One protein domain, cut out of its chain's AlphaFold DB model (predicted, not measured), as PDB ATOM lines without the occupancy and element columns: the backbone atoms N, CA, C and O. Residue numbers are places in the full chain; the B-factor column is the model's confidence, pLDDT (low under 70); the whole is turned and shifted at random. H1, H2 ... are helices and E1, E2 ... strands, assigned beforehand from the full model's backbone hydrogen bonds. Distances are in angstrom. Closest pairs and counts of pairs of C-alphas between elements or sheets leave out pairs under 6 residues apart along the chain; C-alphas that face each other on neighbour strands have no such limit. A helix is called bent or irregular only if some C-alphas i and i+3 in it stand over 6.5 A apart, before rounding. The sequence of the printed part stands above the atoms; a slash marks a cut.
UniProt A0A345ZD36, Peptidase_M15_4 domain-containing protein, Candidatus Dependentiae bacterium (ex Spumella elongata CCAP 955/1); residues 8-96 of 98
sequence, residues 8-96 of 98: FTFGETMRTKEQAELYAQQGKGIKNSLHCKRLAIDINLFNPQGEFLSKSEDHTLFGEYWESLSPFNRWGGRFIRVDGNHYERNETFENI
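Overview. This is residues 8 to 96 of the 98 residues of the protein "Peptidase_M15_4 domain-containing protein" of Candidatus Dependentiae bacterium (ex Spumella elongata CCAP 955/1) (UniProt A0A345ZD36). A small twisted sheet of four strands has one irregular helix, H3, packed beside it, mainly near E3 and E4; H1 sits off the sheet, beyond the short helix H2. The strand E2 joins the two parts of the sheet, with E1 beside its later residues and E4 beside its earlier ones, and the short helix H4 ends the printed part beyond the end of E4, off the sheet and apart from H1. The printed part has 89 residues with four named helices and four named strands, in the order E1 H1 H2 E2 H3 E3 E4 H4. The sheet's order is E1 E2 E4 E3, antiparallel throughout, and the class is mixed, helices and strands. The whole is compact, with a radius of gyration of the C-alphas of 13.3 A, and spans 37 by 30 by 22 A.

Along the chain. E1, residues 8 to 10, begins with C-alpha 8 at (282.163, 226.692, 293.236). H1 holds residues 17 to 25 and is 12.4 A long, and H2 holds residues 34 to 37. E2, residues 40 to 46, is the longest strand at 19.4 A; its C-alpha 40 is at (271.837, 215.085, 294.130). H3, residues 56 to 68, is 17.8 A long and irregular: C-alphas 58 and 61 are 7.5 A apart. E3 holds residues 73 to 75, E4 residues 86 to 89, and H4 residues 93 to 96, ending with C-alpha 96 at (259.668, 214.425, 303.142).

Arrangement. The edge strand E1 is antiparallel to E2 at 146 degrees, with N 9 and O 44 3.0 A apart, within hydrogen-bond range. E2 is antiparallel to E4 at 143 degrees, with N 41 and O 87 at 2.8 A. The pairing is staggered: E2 pairs with E4 over residues 40 to 42 and with E1 over 43 to 45. E3 and E4 form a hairpin, with N 74 and O 88 at 2.9 A. E2, H3 and E3 make a split strand-helix-strand unit, two strands running the same way with E4 between them, and its crossover is right-handed. H3 is on the sheet and stands at the sheet's level, with a height over the sheet of 0.2 A; its closest C-alphas to E3 are those of Glu 67 and Asn 73, 4.9 A apart. H2 only grazes the sheet with residues 34 to 35. H1 is not on the sheet and is close to H2 but not clearly touching, the closest C-alphas being those of Lys 17 and Cys 36, 6.4 A apart. H4 is only just not on the sheet, with 4 pairs of C-alphas within 10 A, and is apart from H3 and E3. Every O i to N i+4 pair is within hydrogen-bond range in H1, 6 of 9 are in H3, and H2 and H4 are too short for such a pair.

Size, cuts and confidence. The C-alphas farthest apart, those of Gln 49 and Glu 94, are 41.3 A apart. The printed part has no cut, and no link is long. The mean pLDDT of the printed part is 94.7; residues 93 to 96 are under 70.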
ATOM      1  N   PHE A   8     282.359 228.120 293.035       96.00
ATOM      2  CA  PHE A   8     282.163 226.692 293.236       96.00
ATOM      3  C   PHE A   8     282.553 225.870 292.010       96.00
ATOM      4  O   PHE A   8     282.566 226.370 290.885       96.00
ATOM      5  N   THR A   9     282.833 224.590 292.238       97.62
ATOM      6  CA  THR A   9     282.867 223.559 291.195       97.62
ATOM      7  C   THR A   9     281.965 222.396 291.594       97.62
ATOM      8  O   THR A   9     281.584 222.259 292.758       97.62
ATOM      9  N   PHE A  10     281.600 221.552 290.631       97.81
ATOM     10  CA  PHE A  10     280.913 220.300 290.933       97.81
ATOM     11  C   PHE A  10     281.922 219.254 291.413       97.81
ATOM     12  O   PHE A  10     282.964 219.067 290.783       97.81
ATOM     13  N   GLY A  11     281.610 218.588 292.524       96.56
ATOM     14  CA  GLY A  11     282.311 217.399 292.992       96.56
ATOM     15  C   GLY A  11     281.810 216.170 292.243       96.56
ATOM     16  O   GLY A  11     282.439 215.713 291.293       96.56
ATOM     17  N   GLU A  12     280.638 215.675 292.628       97.19
ATOM     18  CA  GLU A  12     279.946 214.582 291.947       97.19
ATOM     19  C   GLU A  12     278.498 214.986 291.659       97.19
ATOM     20  O   GLU A  12     277.846 215.618 292.480       97.19
ATOM     21  N   THR A  13     277.991 214.674 290.469       96.12
ATOM     22  CA  THR A  13     276.600 214.988 290.073       96.12
ATOM     23  C   THR A  13     275.847 213.768 289.554       96.12
ATOM     24  O   THR A  13     274.617 213.732 289.522       96.12
ATOM     25  N   MET A  14     276.587 212.753 289.114       96.38
ATOM     26  CA  MET A  14     276.063 211.478 288.665       96.38
ATOM     27  C   MET A  14     276.974 210.388 289.206       96.38
ATOM     28  O   MET A  14     278.169 210.383 288.935       96.38
ATOM     29  N   ARG A  15     276.374 209.436 289.913       97.25
ATOM     30  CA  ARG A  15     277.045 208.243 290.430       97.25
ATOM     31  C   ARG A  15     276.469 207.029 289.725       97.25
ATOM     32  O   ARG A  15     275.244 206.880 289.683       97.25
ATOM     33  N   THR A  16     277.302 206.159 289.162       97.81
ATOM     34  CA  THR A  16     276.784 204.921 288.555       97.81
ATOM     35  C   THR A  16     276.317 203.945 289.639       97.81
ATOM     36  O   THR A  16     276.649 204.100 290.818       97.81
ATOM     37  N   LYS A  17     275.526 202.933 289.265       97.06
ATOM     38  CA  LYS A  17     275.064 201.919 290.228       97.06
ATOM     39  C   LYS A  17     276.238 201.128 290.801       97.06
ATOM     40  O   LYS A  17     276.285 200.889 292.001       97.06
ATOM     41  N   GLU A  18     277.206 200.798 289.956       98.00
ATOM     42  CA  GLU A  18     278.424 200.069 290.310       98.00
ATOM     43  C   GLU A  18     279.256 200.868 291.322       98.00
ATOM     44  O   GLU A  18     279.723 200.327 292.324       98.00
ATOM     45  N   GLN A  19     279.381 202.182 291.115       97.81
ATOM     46  CA  GLN A  19     280.083 203.066 292.043       97.81
ATOM     47  C   GLN A  19     279.352 203.189 293.387       97.81
ATOM     48  O   GLN A  19     279.993 203.153 294.436       97.81
ATOM     49  N   ALA A  20     278.018 203.284 293.383       97.62
ATOM     50  CA  ALA A  20     277.230 203.310 294.615       97.62
ATOM     51  C   ALA A  20     277.344 201.998 295.411       97.62
ATOM     52  O   ALA A  20     277.449 202.026 296.638       97.62
ATOM     53  N   GLU A  21     277.373 200.850 294.728       97.88
ATOM     54  CA  GLU A  21     277.623 199.547 295.353       97.88
ATOM     55  C   GLU A  21     279.021 199.476 295.975       97.88
ATOM     56  O   GLU A  21     279.152 199.081 297.135       97.88
ATOM     57  N   LEU A  22     280.048 199.933 295.254       97.94
ATOM     58  CA  LEU A  22     281.418 199.996 295.762       97.94
ATOM     59  C   LEU A  22     281.532 200.916 296.990       97.94
ATOM     60  O   LEU A  22     282.167 200.556 297.979       97.94
ATOM     61  N   TYR A  23     280.903 202.092 296.967       96.75
ATOM     62  CA  TYR A  23     280.929 203.027 298.097       96.75
ATOM     63  C   TYR A  23     280.203 202.482 299.323       96.75
ATOM     64  O   TYR A  23     280.687 202.669 300.441       96.75
ATOM     65  N   ALA A  24     279.091 201.772 299.125       96.75
ATOM     66  CA  ALA A  24     278.391 201.090 300.205       96.75
ATOM     67  C   ALA A  24     279.267 200.001 300.845       96.75
ATOM     68  O   ALA A  24     279.377 199.955 302.068       96.75
ATOM     69  N   GLN A  25     279.960 199.187 300.039       97.38
ATOM     70  CA  GLN A  25     280.911 198.183 300.538       97.38
ATOM     71  C   GLN A  25     282.070 198.810 301.331       97.38
ATOM     72  O   GLN A  25     282.546 198.223 302.297       97.38
ATOM     73  N   GLN A  26     282.501 200.017 300.954       96.88
ATOM     74  CA  GLN A  26     283.557 200.767 301.643       96.88
ATOM     75  C   GLN A  26     283.065 201.579 302.858       96.88
ATOM     76  O   GLN A  26     283.878 202.234 303.509       96.88
ATOM     77  N   GLY A  27     281.758 201.617 303.147       94.44
ATOM     78  CA  GLY A  27     281.185 202.460 304.209       94.44
ATOM     79  C   GLY A  27     281.216 203.973 303.922       94.44
ATOM     80  O   GLY A  27     281.050 204.795 304.833       94.44
ATOM     81  N   LYS A  28     281.429 204.360 302.657       91.62
ATOM     82  CA  LYS A  28     281.539 205.756 302.189       91.62
ATOM     83  C   LYS A  28     280.240 206.317 301.608       91.62
ATOM     84  O   LYS A  28     280.198 207.480 301.235       91.62
ATOM     85  N   GLY A  29     279.190 205.507 301.519       92.69
ATOM     86  CA  GLY A  29     277.899 205.929 300.989       92.69
ATOM     87  C   GLY A  29     276.856 204.825 301.087       92.69
ATOM     88  O   GLY A  29     277.046 203.836 301.794       92.69
ATOM     89  N   ILE A  30     275.756 204.998 300.359       93.50
ATOM     90  CA  ILE A  30     274.648 204.041 300.307       93.50
ATOM     91  C   ILE A  30     274.408 203.560 298.876       93.50
ATOM     92  O   ILE A  30     274.589 204.308 297.915       93.50
ATOM     93  N   LYS A  31     273.929 202.318 298.741       94.94
ATOM     94  CA  LYS A  31     273.613 201.708 297.440       94.94
ATOM     95  C   LYS A  31     272.508 202.467 296.694       94.94
ATOM     96  O   LYS A  31     272.583 202.643 295.483       94.94
ATOM     97  N   ASN A  32     271.507 202.959 297.424       93.56
ATOM     98  CA  ASN A  32     270.357 203.685 296.874       93.56
ATOM     99  C   ASN A  32     270.580 205.207 296.897       93.56
ATOM    100  O   ASN A  32     269.768 205.958 297.427       93.56
ATOM    101  N   SER A  33     271.711 205.653 296.355       94.94
ATOM    102  CA  SER A  33     272.106 207.064 296.331       94.94
ATOM    103  C   SER A  33     271.269 207.897 295.347       94.94
ATOM    104  O   SER A  33     271.065 207.490 294.203       94.94
ATOM    105  N   LEU A  34     270.881 209.119 295.732       96.62
ATOM    106  CA  LEU A  34     270.160 210.050 294.850       96.62
ATOM    107  C   LEU A  34     271.001 210.565 293.670       96.62
ATOM    108  O   LEU A  34     270.445 210.855 292.608       96.62
ATOM    109  N   HIS A  35     272.333 210.546 293.777       97.75
ATOM    110  CA  HIS A  35     273.236 210.761 292.634       97.75
ATOM    111  C   HIS A  35     272.979 209.788 291.471       97.75
ATOM    112  O   HIS A  35     273.106 210.164 290.307       97.75
ATOM    113  N   CYS A  36     272.548 208.550 291.749       97.31
ATOM    114  CA  CYS A  36     272.206 207.578 290.702       97.31
ATOM    115  C   CYS A  36     270.926 207.951 289.945       97.31
ATOM    116  O   CYS A  36     270.706 207.491 288.824       97.31
ATOM    117  N   LYS A  37     270.085 208.795 290.551       96.19
ATOM    118  CA  LYS A  37     268.852 209.329 289.967       96.19
ATOM    119  C   LYS A  37     269.024 210.741 289.401       96.19
ATOM    120  O   LYS A  37     268.055 211.289 288.889       96.19
ATOM    121  N   ARG A  38     270.231 211.324 289.467       96.25
ATOM    122  CA  ARG A  38     270.497 212.739 289.131       96.25
ATOM    123  C   ARG A  38     269.671 213.715 289.981       96.25
ATOM    124  O   ARG A  38     269.252 214.767 289.505       96.25
ATOM    125  N   LEU A  39     269.411 213.335 291.231       97.06
ATOM    126  CA  LEU A  39     268.659 214.131 292.207       97.06
ATOM    127  C   LEU A  39     269.549 214.686 293.327       97.06
ATOM    128  O   LEU A  39     269.030 215.259 294.279       97.06
ATOM    129  N   ALA A  40     270.866 214.521 293.211       97.94
ATOM    130  CA  ALA A  40     271.837 215.085 294.130       97.94
ATOM    131  C   ALA A  40     273.047 215.644 293.380       97.94
ATOM    132  O   ALA A  40     273.355 215.198 292.274       97.94
ATOM    133  N   ILE A  41     273.698 216.623 293.996       98.19
ATOM    134  CA  ILE A  41     274.963 217.210 293.574       98.19
ATOM    135  C   ILE A  41     275.831 217.438 294.810       98.19
ATOM    136  O   ILE A  41     275.342 217.880 295.847       98.19
ATOM    137  N   ASP A  42     277.123 217.179 294.675       98.19
ATOM    138  CA  ASP A  42     278.121 217.558 295.662       98.19
ATOM    139  C   ASP A  42     278.834 218.813 295.142       98.19
ATOM    140  O   ASP A  42     279.235 218.873 293.974       98.19
ATOM    141  N   ILE A  43     278.968 219.840 295.979       98.19
ATOM    142  CA  ILE A  43     279.534 221.141 295.600       98.19
ATOM    143  C   ILE A  43     280.868 221.351 296.307       98.19
ATOM    144  O   ILE A  43     280.942 221.299 297.527       98.19
ATOM    145  N   ASN A  44     281.916 221.681 295.557       98.19
ATOM    146  CA  ASN A  44     283.161 222.171 296.139       98.19
ATOM    147  C   ASN A  44     283.084 223.693 296.251       98.19
ATOM    148  O   ASN A  44     283.036 224.376 295.226       98.19
ATOM    149  N   LEU A  45     283.052 224.221 297.473       97.12
ATOM    150  CA  LEU A  45     282.855 225.645 297.723       97.12
ATOM    151  C   LEU A  45     284.188 226.366 297.945       97.12
ATOM    152  O   LEU A  45     285.078 225.857 298.620       97.12
ATOM    153  N   PHE A  46     284.307 227.575 297.400       96.56
ATOM    154  CA  PHE A  46     285.475 228.431 297.563       96.56
ATOM    155  C   PHE A  46     285.050 229.815 298.037       96.56
ATOM    156  O   PHE A  46     284.110 230.412 297.498       96.56
ATOM    157  N   ASN A  47     285.746 230.347 299.038       93.88
ATOM    158  CA  ASN A  47     285.500 231.709 299.503       93.88
ATOM    159  C   ASN A  47     286.010 232.756 298.482       93.88
ATOM    160  O   ASN A  47     286.655 232.402 297.489       93.88
ATOM    161  N   PRO A  48     285.749 234.058 298.699       93.50
ATOM    162  CA  PRO A  48     286.231 235.110 297.799       93.50
ATOM    163  C   PRO A  48     287.759 235.188 297.651       93.50
ATOM    164  O   PRO A  48     288.241 235.775 296.687       93.50
ATOM    165  N   GLN A  49     288.515 234.612 298.587       93.81
ATOM    166  CA  GLN A  49     289.974 234.507 298.542       93.81
ATOM    167  C   GLN A  49     290.450 233.281 297.738       93.81
ATOM    168  O   GLN A  49     291.648 233.125 297.519       93.81
ATOM    169  N   GLY A  50     289.530 232.436 297.261       94.25
ATOM    170  CA  GLY A  50     289.832 231.211 296.518       94.25
ATOM    171  C   GLY A  50     290.168 230.013 297.406       94.25
ATOM    172  O   GLY A  50     290.623 228.990 296.899       94.25
ATOM    173  N   GLU A  51     289.953 230.110 298.717       96.25
ATOM    174  CA  GLU A  51     290.234 229.022 299.652       96.25
ATOM    175  C   GLU A  51     289.107 227.988 299.604       96.25
ATOM    176  O   GLU A  51     287.929 228.348 299.682       96.25
ATOM    177  N   PHE A  52     289.475 226.709 299.482       96.81
ATOM    178  CA  PHE A  52     288.525 225.601 299.511       96.81
ATOM    179  C   PHE A  52     287.927 225.445 300.910       96.81
ATOM    180  O   PHE A  52     288.645 225.279 301.897       96.81
ATOM    181  N   LEU A  53     286.602 225.477 300.972       96.81
ATOM    182  CA  LEU A  53     285.825 225.370 302.193       96.81
ATOM    183  C   LEU A  53     285.355 223.929 302.362       96.81
ATOM    184  O   LEU A  53     284.453 223.472 301.667       96.81
ATOM    185  N   SER A  54     286.015 223.197 303.255       95.50
ATOM    186  CA  SER A  54     285.796 221.761 303.445       95.50
ATOM    187  C   SER A  54     284.900 221.423 304.635       95.50
ATOM    188  O   SER A  54     284.551 220.255 304.816       95.50
ATOM    189  N   LYS A  55     284.543 222.404 305.474       97.75
ATOM    190  CA  LYS A  55     283.718 222.160 306.660       97.75
ATOM    191  C   LYS A  55     282.244 222.255 306.304       97.75
ATOM    192  O   LYS A  55     281.841 223.045 305.456       97.75
ATOM    193  N   SER A  56     281.411 221.487 307.002       97.19
ATOM    194  CA  SER A  56     279.969 221.510 306.737       97.19
ATOM    195  C   SER A  56     279.340 222.852 307.112       97.19
ATOM    196  O   SER A  56     278.433 223.322 306.433       97.19
ATOM    197  N   GLU A  57     279.870 223.519 308.135       97.12
ATOM    198  CA  GLU A  57     279.418 224.836 308.577       97.12
ATOM    199  C   GLU A  57     279.644 225.911 307.507       97.12
ATOM    200  O   GLU A  57     278.830 226.830 307.388       97.12
ATOM    201  N   ASP A  58     280.687 225.770 306.681       96.69
ATOM    202  CA  ASP A  58     280.976 226.701 305.587       96.69
ATOM    203  C   ASP A  58     279.869 226.695 304.517       96.69
ATOM    204  O   ASP A  58     279.639 227.694 303.833       96.69
ATOM    205  N   HIS A  59     279.150 225.576 304.405       97.44
ATOM    206  CA  HIS A  59     278.063 225.379 303.454       97.44
ATOM    207  C   HIS A  59     276.696 225.840 303.974       97.44
ATOM    208  O   HIS A  59     275.762 225.906 303.177       97.44
ATOM    209  N   THR A  60     276.569 226.214 305.256       97.38
ATOM    210  CA  THR A  60     275.279 226.527 305.909       97.38
ATOM    211  C   THR A  60     274.441 227.528 305.124       97.38
ATOM    212  O   THR A  60     273.290 227.246 304.809       97.38
ATOM    213  N   LEU A  61     275.035 228.656 304.721       95.75
ATOM    214  CA  LEU A  61     274.332 229.694 303.960       95.75
ATOM    215  C   LEU A  61     273.726 229.149 302.656       95.75
ATOM    216  O   LEU A  61     272.590 229.466 302.308       95.75
ATOM    217  N   PHE A  62     274.488 228.337 301.922       96.88
ATOM    218  CA  PHE A  62     274.058 227.780 300.640       96.88
ATOM    219  C   PHE A  62     273.113 226.595 300.814       96.88
ATOM    220  O   PHE A  62     272.217 226.407 299.997       96.88
ATOM    221  N   GLY A  63     273.302 225.811 301.873       97.81
ATOM    222  CA  GLY A  63     272.419 224.724 302.278       97.81
ATOM    223  C   GLY A  63     271.022 225.216 302.620       97.81
ATOM    224  O   GLY A  63     270.049 224.771 302.022       97.81
ATOM    225  N   GLU A  64     270.931 226.210 303.500       97.94
ATOM    226  CA  GLU A  64     269.659 226.837 303.878       97.94
ATOM    227  C   GLU A  64     268.990 227.514 302.676       97.94
ATOM    228  O   GLU A  64     267.776 227.411 302.490       97.94
ATOM    229  N   TYR A  65     269.779 228.154 301.805       97.00
ATOM    230  CA  TYR A  65     269.254 228.684 300.550       97.00
ATOM    231  C   TYR A  65     268.692 227.572 299.653       97.00
ATOM    232  O   TYR A  65     267.576 227.708 299.157       97.00
ATOM    233  N   TRP A  66     269.409 226.458 299.481       97.75
ATOM    234  CA  TRP A  66     268.948 225.311 298.695       97.75
ATOM    235  C   TRP A  66     267.622 224.746 299.209       97.75
ATOM    236  O   TRP A  66     266.709 224.528 298.412       97.75
ATOM    237  N   GLU A  67     267.489 224.572 300.524       97.50
ATOM    238  CA  GLU A  67     266.248 224.139 301.181       97.50
ATOM    239  C   GLU A  67     265.105 225.146 300.955       97.50
ATOM    240  O   GLU A  67     263.965 224.752 300.717       97.50
ATOM    241  N   SER A  68     265.399 226.451 300.931       97.31
ATOM    242  CA  SER A  68     264.389 227.492 300.680       97.31
ATOM    243  C   SER A  68     263.825 227.497 299.251       97.31
ATOM    244  O   SER A  68     262.707 227.967 299.035       97.31
ATOM    245  N   LEU A  69     264.565 226.966 298.267       96.88
ATOM    246  CA  LEU A  69     264.137 226.948 296.860       96.88
ATOM    247  C   LEU A  69     262.953 226.009 296.611       96.88
ATOM    248  O   LEU A  69     262.218 226.185 295.638       96.88
ATOM    249  N   SER A  70     262.784 224.976 297.438       95.81
ATOM    250  CA  SER A  70     261.711 224.003 297.271       95.81
ATOM    251  C   SER A  70     261.519 223.163 298.530       95.81
ATOM    252  O   SER A  70     262.509 222.674 299.067       95.81
ATOM    253  N   PRO A  71     260.276 222.832 298.929       94.19
ATOM    254  CA  PRO A  71     260.033 221.898 300.034       94.19
ATOM    255  C   PRO A  71     260.563 220.475 299.776       94.19
ATOM    256  O   PRO A  71     260.596 219.656 300.689       94.19
ATOM    257  N   PHE A  72     260.949 220.149 298.538       95.56
ATOM    258  CA  PHE A  72     261.579 218.870 298.207       95.56
ATOM    259  C   PHE A  72     263.086 218.852 298.442       95.56
ATOM    260  O   PHE A  72     263.669 217.768 298.470       95.56
ATOM    261  N   ASN A  73     263.720 220.016 298.529       97.12
ATOM    262  CA  ASN A  73     265.161 220.117 298.653       97.12
ATOM    263  C   ASN A  73     265.581 219.825 300.092       97.12
ATOM    264  O   ASN A  73     264.933 220.260 301.041       97.12
ATOM    265  N   ARG A  74     266.685 219.098 300.241       96.94
ATOM    266  CA  ARG A  74     267.348 218.858 301.520       96.94
ATOM    267  C   ARG A  74     268.832 219.116 301.372       96.94
ATOM    268  O   ARG A  74     269.411 218.907 300.302       96.94
ATOM    269  N   TRP A  75     269.449 219.548 302.458       98.25
ATOM    270  CA  TRP A  75     270.883 219.756 302.516       98.25
ATOM    271  C   TRP A  75     271.537 218.751 303.470       98.25
ATOM    272  O   TRP A  75     271.078 218.556 304.598       98.25
ATOM    273  N   GLY A  76     272.628 218.119 303.033       97.69
ATOM    274  CA  GLY A  76     273.314 217.066 303.785       97.69
ATOM    275  C   GLY A  76     273.917 217.530 305.113       97.69
ATOM    276  O   GLY A  76     274.161 216.715 306.004       97.69
ATOM    277  N   GLY A  77     274.053 218.843 305.320       97.44
ATOM    278  CA  GLY A  77     274.387 219.423 306.624       97.44
ATOM    279  C   GLY A  77     273.361 219.134 307.731       97.44
ATOM    280  O   GLY A  77     273.693 219.251 308.909       97.44
ATOM    281  N   ARG A  78     272.128 218.727 307.384       96.38
ATOM    282  CA  ARG A  78     271.067 218.344 308.336       96.38
ATOM    283  C   ARG A  78     271.016 216.843 308.643       96.38
ATOM    284  O   ARG A  78     270.199 216.419 309.458       96.38
ATOM    285  N   PHE A  79     271.834 216.020 307.989       94.94
ATOM    286  CA  PHE A  79     271.784 214.568 308.165       94.94
ATOM    287  C   PHE A  79     272.428 214.131 309.483       94.94
ATOM    288  O   PHE A  79     273.341 214.778 309.989       94.94
ATOM    289  N   ILE A  80     272.000 212.976 310.010       93.25
ATOM    290  CA  ILE A  80     272.599 212.364 311.213       93.25
ATOM    291  C   ILE A  80     274.109 212.169 311.022       93.25
ATOM    292  O   ILE A  80     274.904 212.469 311.910       93.25
ATOM    293  N   ARG A  81     274.505 211.681 309.841       92.38
ATOM    294  CA  ARG A  81     275.890 211.721 309.372       92.38
ATOM    295  C   ARG A  81     276.029 212.941 308.472       92.38
ATOM    296  O   ARG A  81     275.638 212.878 307.313       92.38
ATOM    297  N   VAL A  82     276.546 214.021 309.045       96.12
ATOM    298  CA  VAL A  82     276.681 215.324 308.384       96.12
ATOM    299  C   VAL A  82     277.502 215.201 307.098       96.12
ATOM    300  O   VAL A  82     278.586 214.615 307.109       96.12
ATOM    301  N   ASP A  83     276.976 215.776 306.015       96.62
ATOM    302  CA  ASP A  83     277.586 215.799 304.684       96.62
ATOM    303  C   ASP A  83     277.352 217.169 304.018       96.62
ATOM    304  O   ASP A  83     276.477 217.349 303.173       96.62
ATOM    305  N   GLY A  84     278.047 218.204 304.498       97.69
ATOM    306  CA  GLY A  84     277.715 219.594 304.167       97.69
ATOM    307  C   GLY A  84     277.922 219.995 302.705       97.69
ATOM    308  O   GLY A  84     277.310 220.962 302.259       97.69
ATOM    309  N   ASN A  85     278.724 219.267 301.930       97.81
ATOM    310  CA  ASN A  85     278.855 219.542 300.500       97.81
ATOM    311  C   ASN A  85     277.748 218.884 299.657       97.81
ATOM    312  O   ASN A  85     277.691 219.163 298.461       97.81
ATOM    313  N   HIS A  86     276.876 218.065 300.256       98.31
ATOM    314  CA  HIS A  86     275.819 217.322 299.580       98.31
ATOM    315  C   HIS A  86     274.500 218.100 299.519       98.31
ATOM    316  O   HIS A  86     273.943 218.517 300.538       98.31
ATOM    317  N   TYR A  87     273.959 218.250 298.315       98.50
ATOM    318  CA  TYR A  87     272.690 218.919 298.048       98.50
ATOM    319  C   TYR A  87     271.798 217.972 297.271       98.50
ATOM    320  O   TYR A  87     272.173 217.497 296.202       98.50
ATOM    321  N   GLU A  88     270.601 217.716 297.775       97.81
ATOM    322  CA  GLU A  88     269.699 216.761 297.147       97.81
ATOM    323  C   GLU A  88     268.260 217.251 297.127       97.81
ATOM    324  O   GLU A  88     267.881 218.224 297.785       97.81
ATOM    325  N   ARG A  89     267.442 216.561 296.339       95.94
ATOM    326  CA  ARG A  89     266.001 216.749 296.333       95.94
ATOM    327  C   ARG A  89     265.270 215.419 296.324       95.94
ATOM    328  O   ARG A  89     265.655 214.472 295.641       95.94
ATOM    329  N   ASN A  90     264.158 215.383 297.037       93.44
ATOM    330  CA  ASN A  90     263.258 214.248 297.060       93.44
ATOM    331  C   ASN A  90     262.536 214.069 295.715       93.44
ATOM    332  O   ASN A  90     262.162 215.036 295.048       93.44
ATOM    333  N   GLU A  91     262.323 212.808 295.337       87.31
ATOM    334  CA  GLU A  91     261.588 212.421 294.123       87.31
ATOM    335  C   GLU A  91     260.075 212.657 294.261       87.31
ATOM    336  O   GLU A  91     259.421 213.060 293.303       87.31
ATOM    337  N   THR A  92     259.520 212.439 295.459       80.56
ATOM    338  CA  THR A  92     258.085 212.555 295.756       80.56
ATOM    339  C   THR A  92     257.848 213.186 297.132       80.56
ATOM    340  O   THR A  92     258.749 213.245 297.971       80.56
ATOM    341  N   PHE A  93     256.615 213.649 297.380       67.00
ATOM    342  CA  PHE A  93     256.220 214.249 298.663       67.00
ATOM    343  C   PHE A  93     256.243 213.246 299.827       67.00
ATOM    344  O   PHE A  93     256.408 213.647 300.977       67.00
ATOM    345  N   GLU A  94     256.098 211.949 299.549       64.75
ATOM    346  CA  GLU A  94     256.121 210.891 300.571       64.75
ATOM    347  C   GLU A  94     257.482 210.807 301.281       64.75
ATOM    348  O   GLU A  94     257.541 210.505 302.471       64.75
ATOM    349  N   ASN A  95     258.563 211.184 300.590       62.06
ATOM    350  CA  ASN A  95     259.935 211.126 301.099       62.06
ATOM    351  C   ASN A  95     260.322 212.307 302.014       62.06
ATOM    352  O   ASN A  95     261.459 212.374 302.472       62.06
ATOM    353  N   ILE A  96     259.409 213.248 302.286       58.59
ATOM    354  CA  ILE A  96     259.668 214.425 303.142       58.59
ATOM    355  C   ILE A  96     259.467 214.099 304.639       58.59
ATOM    356  O   ILE A  96     259.907 214.851 305.500       58.59
TER     357      ILE A  96